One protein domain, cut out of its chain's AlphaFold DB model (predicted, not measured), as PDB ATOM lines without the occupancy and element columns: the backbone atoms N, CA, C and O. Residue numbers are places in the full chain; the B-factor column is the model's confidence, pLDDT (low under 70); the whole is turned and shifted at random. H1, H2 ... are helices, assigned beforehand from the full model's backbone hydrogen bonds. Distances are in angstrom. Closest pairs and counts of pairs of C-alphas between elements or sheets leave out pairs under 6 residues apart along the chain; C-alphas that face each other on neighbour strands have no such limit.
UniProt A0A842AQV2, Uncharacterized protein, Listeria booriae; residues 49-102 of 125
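Overview. This is residues 49 to 102 of the 125 residues of an uncharacterized protein of Listeria booriae (UniProt A0A842AQV2). Three short helices stand in a triangle, with no two of them side by side: H1 and H2 spread as a V from their first residues, and H3 lies towards the open end of that V, round a corner from the end of H2. The stretch after H3, residues 92 to 102, folds back towards the beginning of H1, while residues 78 to 83, at the corner between H2 and H3, stick out. The printed part has 54 residues with three named helices, in the order H1, H2, H3, and no named strand, and the class is all helix. The whole is compact, with a radius of gyration of the C-alphas of 10.4 A, and its rounded outline spans 25 by 23 by 20 A.

Arrangement. H1, residues 50 to 62, is the longest helix. It only just touches H2, residues 70 to 78, with 3 pairs of C-alphas within 8 A, and it does so with its residues 51 to 55 alone. The closest C-alphas of the two are those of Phe 51 and Arg 70, 6.1 A apart. H1 and H2 run the same way at a steep tilt of 46 degrees, and their centres are 11.3 A apart. H3, residues 82 to 91, touches no helix, but H1 and H3 are near each other, with 9 pairs of C-alphas within 10 A. H2 and H3 are close but not clearly touching; their closest C-alphas are those of Trp 77 and Val 84, 7.7 A apart. H2 and H3 run opposite ways at a steep tilt of 69.6 degrees, only just short of about perpendicular, and their centres are 15.1 A apart. In H1, H2 and H3 every O i to N i+4 pair is within hydrogen-bond range.

Along the chain. H1, from Asn 50 to Tyr 62, has 13 residues and measures 16.9 A from first to last C-alpha, beginning at C-alpha 50 (138.554, 122.247, 161.702). H2, from Arg 70 to Ile 78, has 9 residues and measures 12.0 A; its C-alpha 70 is at (138.239, 120.615, 170.847). H3, from Ala 82 to Asp 91, has 10 residues, measures 14.5 A and ends at C-alpha 91 (126.486, 125.408, 154.737). Residues 95 to 97 are a short helical run without a name.

Size, cuts and confidence. The two C-alphas farthest apart are those of Asn 66 and Gly 93, 26.0 A. The first and last printed C-alphas, those of Asn 49 and Leu 102, are 10.6 A apart. The printed part has no cut. The link from H2 to H3 is tight, with 3 residues, and the link from H1 to H2 is short, with 7. Residues 78 to 83, of which 78 belongs to H2 and 82 and 83 belong to H3, stand free. The mean pLDDT of the printed part is 94.5, and no printed residue is under 70.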
ATOM      1  N   ASN A  49     142.620 121.683 160.715       96.44
ATOM      2  CA  ASN A  49     142.312 122.997 161.284       96.44
ATOM      3  C   ASN A  49     140.813 123.199 161.593       96.44
ATOM      4  O   ASN A  49     140.372 124.321 161.842       96.44
ATOM      5  N   ASN A  50     140.008 122.130 161.576       97.06
ATOM      6  CA  ASN A  50     138.554 122.247 161.702       97.06
ATOM      7  C   ASN A  50     138.115 122.872 163.023       97.06
ATOM      8  O   ASN A  50     137.089 123.536 163.049       97.06
ATOM      9  N   PHE A  51     138.868 122.692 164.109       97.75
ATOM     10  CA  PHE A  51     138.534 123.309 165.391       97.75
ATOM     11  C   PHE A  51     138.349 124.828 165.283       97.75
ATOM     12  O   PHE A  51     137.316 125.335 165.714       97.75
ATOM     13  N   ASP A  52     139.312 125.537 164.690       97.50
ATOM     14  CA  ASP A  52     139.269 126.998 164.610       97.50
ATOM     15  C   ASP A  52     138.173 127.463 163.642       97.50
ATOM     16  O   ASP A  52     137.377 128.337 163.981       97.50
ATOM     17  N   ILE A  53     138.049 126.796 162.490       97.31
ATOM     18  CA  ILE A  53     137.005 127.067 161.486       97.31
ATOM     19  C   ILE A  53     135.610 126.889 162.094       97.31
ATOM     20  O   ILE A  53     134.745 127.755 161.979       97.31
ATOM     21  N   LEU A  54     135.386 125.765 162.775       97.44
ATOM     22  CA  LEU A  54     134.099 125.448 163.375       97.44
ATOM     23  C   LEU A  54     133.810 126.341 164.579       97.44
ATOM     24  O   LEU A  54     132.668 126.759 164.748       97.44
ATOM     25  N   LYS A  55     134.816 126.681 165.393       97.44
ATOM     26  CA  LYS A  55     134.662 127.646 166.490       97.44
ATOM     27  C   LYS A  55     134.150 128.985 165.956       97.44
ATOM     28  O   LYS A  55     133.180 129.511 166.502       97.44
ATOM     29  N   GLU A  56     134.739 129.506 164.881       96.94
ATOM     30  CA  GLU A  56     134.287 130.745 164.237       96.94
ATOM     31  C   GLU A  56     132.880 130.606 163.633       96.94
ATOM     32  O   GLU A  56     132.008 131.440 163.896       96.94
ATOM     33  N   TYR A  57     132.624 129.525 162.891       97.19
ATOM     34  CA  TYR A  57     131.321 129.239 162.285       97.19
ATOM     35  C   TYR A  57     130.199 129.151 163.331       97.19
ATOM     36  O   TYR A  57     129.151 129.787 163.183       97.19
ATOM     37  N   PHE A  58     130.402 128.397 164.413       96.81
ATOM     38  CA  PHE A  58     129.388 128.226 165.452       96.81
ATOM     39  C   PHE A  58     129.221 129.475 166.319       96.81
ATOM     40  O   PHE A  58     128.107 129.760 166.762       96.81
ATOM     41  N   HIS A  59     130.286 130.256 166.530       96.31
ATOM     42  CA  HIS A  59     130.171 131.568 167.163       96.31
ATOM     43  C   HIS A  59     129.271 132.495 166.336       96.31
ATOM     44  O   HIS A  59     128.309 133.050 166.863       96.31
ATOM     45  N   LYS A  60     129.529 132.599 165.028       95.50
ATOM     46  CA  LYS A  60     128.780 133.465 164.107       95.50
ATOM     47  C   LYS A  60     127.303 133.075 163.981       95.50
ATOM     48  O   LYS A  60     126.449 133.956 163.968       95.50
ATOM     49  N   ASN A  61     127.003 131.781 163.865       94.62
ATOM     50  CA  ASN A  61     125.654 131.303 163.528       94.62
ATOM     51  C   ASN A  61     124.790 130.930 164.742       94.62
ATOM     52  O   ASN A  61     123.566 130.880 164.626       94.62
ATOM     53  N   TYR A  62     125.404 130.667 165.899       94.81
ATOM     54  CA  TYR A  62     124.697 130.178 167.091       94.81
ATOM     55  C   TYR A  62     125.106 130.872 168.390       94.81
ATOM     56  O   TYR A  62     124.673 130.433 169.457       94.81
ATOM     57  N   GLU A  63     125.942 131.913 168.323       95.50
ATOM     58  CA  GLU A  63     126.425 132.662 169.493       95.50
ATOM     59  C   GLU A  63     127.117 131.742 170.517       95.50
ATOM     60  O   GLU A  63     127.016 131.901 171.737       95.50
ATOM     61  N   TRP A  64     127.805 130.706 170.030       95.75
ATOM     62  CA  TRP A  64     128.563 129.805 170.889       95.75
ATOM     63  C   TRP A  64     129.845 130.489 171.364       95.75
ATOM     64  O   TRP A  64     130.787 130.685 170.604       95.75
ATOM     65  N   GLU A  65     129.873 130.846 172.646       94.38
ATOM     66  CA  GLU A  65     131.008 131.508 173.293       94.38
ATOM     67  C   GLU A  65     131.760 130.585 174.264       94.38
ATOM     68  O   GLU A  65     131.248 129.544 174.687       94.38
ATOM     69  N   ASN A  66     132.960 131.022 174.671       94.56
ATOM     70  CA  ASN A  66     133.813 130.375 175.678       94.56
ATOM     71  C   ASN A  66     134.224 128.933 175.320       94.56
ATOM     72  O   ASN A  66     134.321 128.068 176.192       94.56
ATOM     73  N   ILE A  67     134.441 128.673 174.028       96.56
ATOM     74  CA  ILE A  67     134.970 127.405 173.520       96.56
ATOM     75  C   ILE A  67     136.472 127.564 173.313       96.56
ATOM     76  O   ILE A  67     136.898 128.227 172.374       96.56
ATOM     77  N   GLU A  68     137.281 126.942 174.159       96.38
ATOM     78  CA  GLU A  68     138.746 127.016 174.098       96.38
ATOM     79  C   GLU A  68     139.402 125.694 173.707       96.38
ATOM     80  O   GLU A  68     140.569 125.682 173.323       96.38
ATOM     81  N   THR A  69     138.668 124.581 173.774       97.62
ATOM     82  CA  THR A  69     139.205 123.261 173.429       97.62
ATOM     83  C   THR A  69     138.309 122.496 172.466       97.62
ATOM     84  O   THR A  69     137.098 122.719 172.383       97.62
ATOM     85  N   ARG A  70     138.922 121.542 171.757       96.56
ATOM     86  CA  ARG A  70     138.239 120.615 170.847       96.56
ATOM     87  C   ARG A  70     137.143 119.844 171.569       96.56
ATOM     88  O   ARG A  70     136.031 119.749 171.073       96.56
ATOM     89  N   GLU A  71     137.420 119.382 172.782       95.62
ATOM     90  CA  GLU A  71     136.482 118.613 173.602       95.62
ATOM     91  C   GLU A  71     135.259 119.448 173.983       95.62
ATOM     92  O   GLU A  71     134.141 118.937 173.962       95.62
ATOM     93  N   GLN A  72     135.445 120.735 174.300       97.19
ATOM     94  CA  GLN A  72     134.331 121.641 174.582       97.19
ATOM     95  C   GLN A  72     133.461 121.856 173.345       97.19
ATOM     96  O   GLN A  72     132.233 121.835 173.457       97.19
ATOM     97  N   LEU A  73     134.087 122.040 172.178       97.19
ATOM     98  CA  LEU A  73     133.362 122.214 170.927       97.19
ATOM     99  C   LEU A  73     132.572 120.956 170.565       97.19
ATOM    100  O   LEU A  73     131.362 121.041 170.355       97.19
ATOM    101  N   SER A  74     133.224 119.793 170.564       95.38
ATOM    102  CA  SER A  74     132.583 118.512 170.268       95.38
ATOM    103  C   SER A  74     131.454 118.220 171.248       95.38
ATOM    104  O   SER A  74     130.349 117.918 170.820       95.38
ATOM    105  N   ALA A  75     131.670 118.390 172.558       95.12
ATOM    106  CA  ALA A  75     130.630 118.154 173.559       95.12
ATOM    107  C   ALA A  75     129.413 119.072 173.367       95.12
ATOM    108  O   ALA A  75     128.272 118.626 173.506       95.12
ATOM    109  N   LYS A  76     129.640 120.347 173.023       96.12
ATOM    110  CA  LYS A  76     128.553 121.293 172.744       96.12
ATOM    111  C   LYS A  76     127.814 120.942 171.454       96.12
ATOM    112  O   LYS A  76     126.594 121.080 171.418       96.12
ATOM    113  N   TRP A  77     128.524 120.458 170.436       95.69
ATOM    114  CA  TRP A  77     127.929 120.023 169.175       95.69
ATOM    115  C   TRP A  77     127.108 118.743 169.329       95.69
ATOM    116  O   TRP A  77     125.941 118.735 168.948       95.69
ATOM    117  N   ILE A  78     127.653 117.729 170.001       92.81
ATOM    118  CA  ILE A  78     126.965 116.469 170.331       92.81
ATOM    119  C   ILE A  78     125.697 116.732 171.153       92.81
ATOM    120  O   ILE A  78     124.653 116.131 170.913       92.81
ATOM    121  N   GLY A  79     125.772 117.638 172.134       92.00
ATOM    122  CA  GLY A  79     124.623 118.045 172.947       92.00
ATOM    123  C   GLY A  79     123.682 119.044 172.262       92.00
ATOM    124  O   GLY A  79     122.662 119.421 172.845       92.00
ATOM    125  N   GLY A  80     124.035 119.510 171.064       88.94
ATOM    126  CA  GLY A  80     123.254 120.446 170.270       88.94
ATOM    127  C   GLY A  80     121.988 119.805 169.707       88.94
ATOM    128  O   GLY A  80     121.797 118.591 169.726       88.94
ATOM    129  N   LYS A  81     121.079 120.635 169.192       88.81
ATOM    130  CA  LYS A  81     119.891 120.113 168.512       88.81
ATOM    131  C   LYS A  81     120.258 119.600 167.115       88.81
ATOM    132  O   LYS A  81     121.181 120.124 166.493       88.81
ATOM    133  N   ALA A  82     119.497 118.637 166.593       88.88
ATOM    134  CA  ALA A  82     119.731 118.052 165.269       88.88
ATOM    135  C   ALA A  82     119.758 119.101 164.137       88.88
ATOM    136  O   ALA A  82     120.458 118.922 163.140       88.88
ATOM    137  N   GLU A  83     119.056 120.225 164.303       91.62
ATOM    138  CA  GLU A  83     119.063 121.335 163.346       91.62
ATOM    139  C   GLU A  83     120.448 121.978 163.182       91.62
ATOM    140  O   GLU A  83     120.738 122.515 162.114       91.62
ATOM    141  N   VAL A  84     121.318 121.903 164.197       94.50
ATOM    142  CA  VAL A  84     122.702 122.404 164.117       94.50
ATOM    143  C   VAL A  84     123.494 121.598 163.088       94.50
ATOM    144  O   VAL A  84     124.139 122.180 162.221       94.50
ATOM    145  N   MET A  85     123.393 120.264 163.135       93.56
ATOM    146  CA  MET A  85     124.037 119.382 162.157       93.56
ATOM    147  C   MET A  85     123.457 119.590 160.755       93.56
ATOM    148  O   MET A  85     124.206 119.690 159.789       93.56
ATOM    149  N   LEU A  86     122.130 119.710 160.636       94.50
ATOM    150  CA  LEU A  86     121.488 119.957 159.342       94.50
ATOM    151  C   LEU A  86     121.977 121.262 158.701       94.50
ATOM    152  O   LEU A  86     122.325 121.261 157.524       94.50
ATOM    153  N   SER A  87     122.008 122.350 159.470       94.19
ATOM    154  CA  SER A  87     122.454 123.655 158.968       94.19
ATOM    155  C   SER A  87     123.929 123.605 158.575       94.19
ATOM    156  O   SER A  87     124.276 124.008 157.474       94.19
ATOM    157  N   PHE A  88     124.778 122.995 159.414       95.62
ATOM    158  CA  PHE A  88     126.180 122.742 159.079       95.62
ATOM    159  C   PHE A  88     126.328 122.008 157.737       95.62
ATOM    160  O   PHE A  88     127.090 122.447 156.882       95.62
ATOM    161  N   CYS A  89     125.563 120.936 157.503       93.31
ATOM    162  CA  CYS A  89     125.595 120.221 156.226       93.31
ATOM    163  C   CYS A  89     125.108 121.067 155.039       93.31
ATOM    164  O   CYS A  89     125.592 120.874 153.928       93.31
ATOM    165  N   GLN A  90     124.145 121.968 155.244       93.88
ATOM    166  CA  GLN A  90     123.660 122.880 154.200       93.88
ATOM    167  C   GLN A  90     124.672 123.982 153.879       93.88
ATOM    168  O   GLN A  90     124.736 124.428 152.736       93.88
ATOM    169  N   ASP A  91     125.465 124.378 154.872       95.25
ATOM    170  CA  ASP A  91     126.486 125.408 154.737       95.25
ATOM    171  C   ASP A  91     127.839 124.859 154.263       95.25
ATOM    172  O   ASP A  91     128.730 125.634 153.904       95.25
ATOM    173  N   MET A  92     128.014 123.534 154.211       90.88
ATOM    174  CA  MET A  92     129.195 122.915 153.608       90.88
ATOM    175  C   MET A  92     129.358 123.378 152.152       90.88
ATOM    176  O   MET A  92     128.513 123.115 151.299       90.88
ATOM    177  N   GLY A  93     130.486 124.032 151.864       85.00
ATOM    178  CA  GLY A  93     130.786 124.623 150.554       85.00
ATOM    179  C   GLY A  93     130.539 126.133 150.462       85.00
ATOM    180  O   GLY A  93     130.905 126.733 149.452       85.00
ATOM    181  N   ASN A  94     129.980 126.755 151.503       92.69
ATOM    182  CA  ASN A  94     129.921 128.212 151.631       92.69
ATOM    183  C   ASN A  94     131.275 128.793 152.082       92.69
ATOM    184  O   ASN A  94     132.137 128.078 152.596       92.69
ATOM    185  N   ASP A  95     131.435 130.115 151.951       91.94
ATOM    186  CA  ASP A  95     132.680 130.827 152.289       91.94
ATOM    187  C   ASP A  95     133.134 130.620 153.746       91.94
ATOM    188  O   ASP A  95     134.337 130.538 154.000       91.94
ATOM    189  N   ASP A  96     132.192 130.493 154.688       90.62
ATOM    190  CA  ASP A  96     132.483 130.272 156.114       90.62
ATOM    191  C   ASP A  96     133.121 128.895 156.386       90.62
ATOM    192  O   ASP A  96     133.812 128.718 157.386       90.62
ATOM    193  N   LEU A  97     132.907 127.922 155.496       95.50
ATOM    194  CA  LEU A  97     133.408 126.549 155.602       95.50
ATOM    195  C   LEU A  97     134.303 126.179 154.410       95.50
ATOM    196  O   LEU A  97     134.493 125.004 154.113       95.50
ATOM    197  N   LYS A  98     134.873 127.160 153.702       92.69
ATOM    198  CA  LYS A  98     135.669 126.899 152.489       92.69
ATOM    199  C   LYS A  98     136.955 126.104 152.754       92.69
ATOM    200  O   LYS A  98     137.377 125.328 151.906       92.69
ATOM    201  N   GLU A  99     137.563 126.309 153.925       94.00
ATOM    202  CA  GLU A  99     138.781 125.615 154.364       94.00
ATOM    203  C   GLU A  99     138.448 124.388 155.231       94.00
ATOM    204  O   GLU A  99     139.345 123.766 155.793       94.00
ATOM    205  N   PHE A 100     137.158 124.067 155.406       95.25
ATOM    206  CA  PHE A 100     136.735 122.905 156.177       95.25
ATOM    207  C   PHE A 100     137.194 121.622 155.488       95.25
ATOM    208  O   PHE A 100     136.969 121.423 154.292       95.25
ATOM    209  N   GLU A 101     137.773 120.708 156.262       94.06
ATOM    210  CA  GLU A 101     138.271 119.444 155.740       94.06
ATOM    211  C   GLU A 101     137.474 118.260 156.281       94.06
ATOM    212  O   GLU A 101     137.345 118.052 157.486       94.06
ATOM    213  N   LEU A 102     136.995 117.404 155.380       92.38
ATOM    214  CA  LEU A 102     136.428 116.123 155.784       92.38
ATOM    215  C   LEU A 102     137.527 115.181 156.307       92.38
ATOM    216  O   LEU A 102     138.547 115.007 155.627       92.38
TER     217      LEU A 102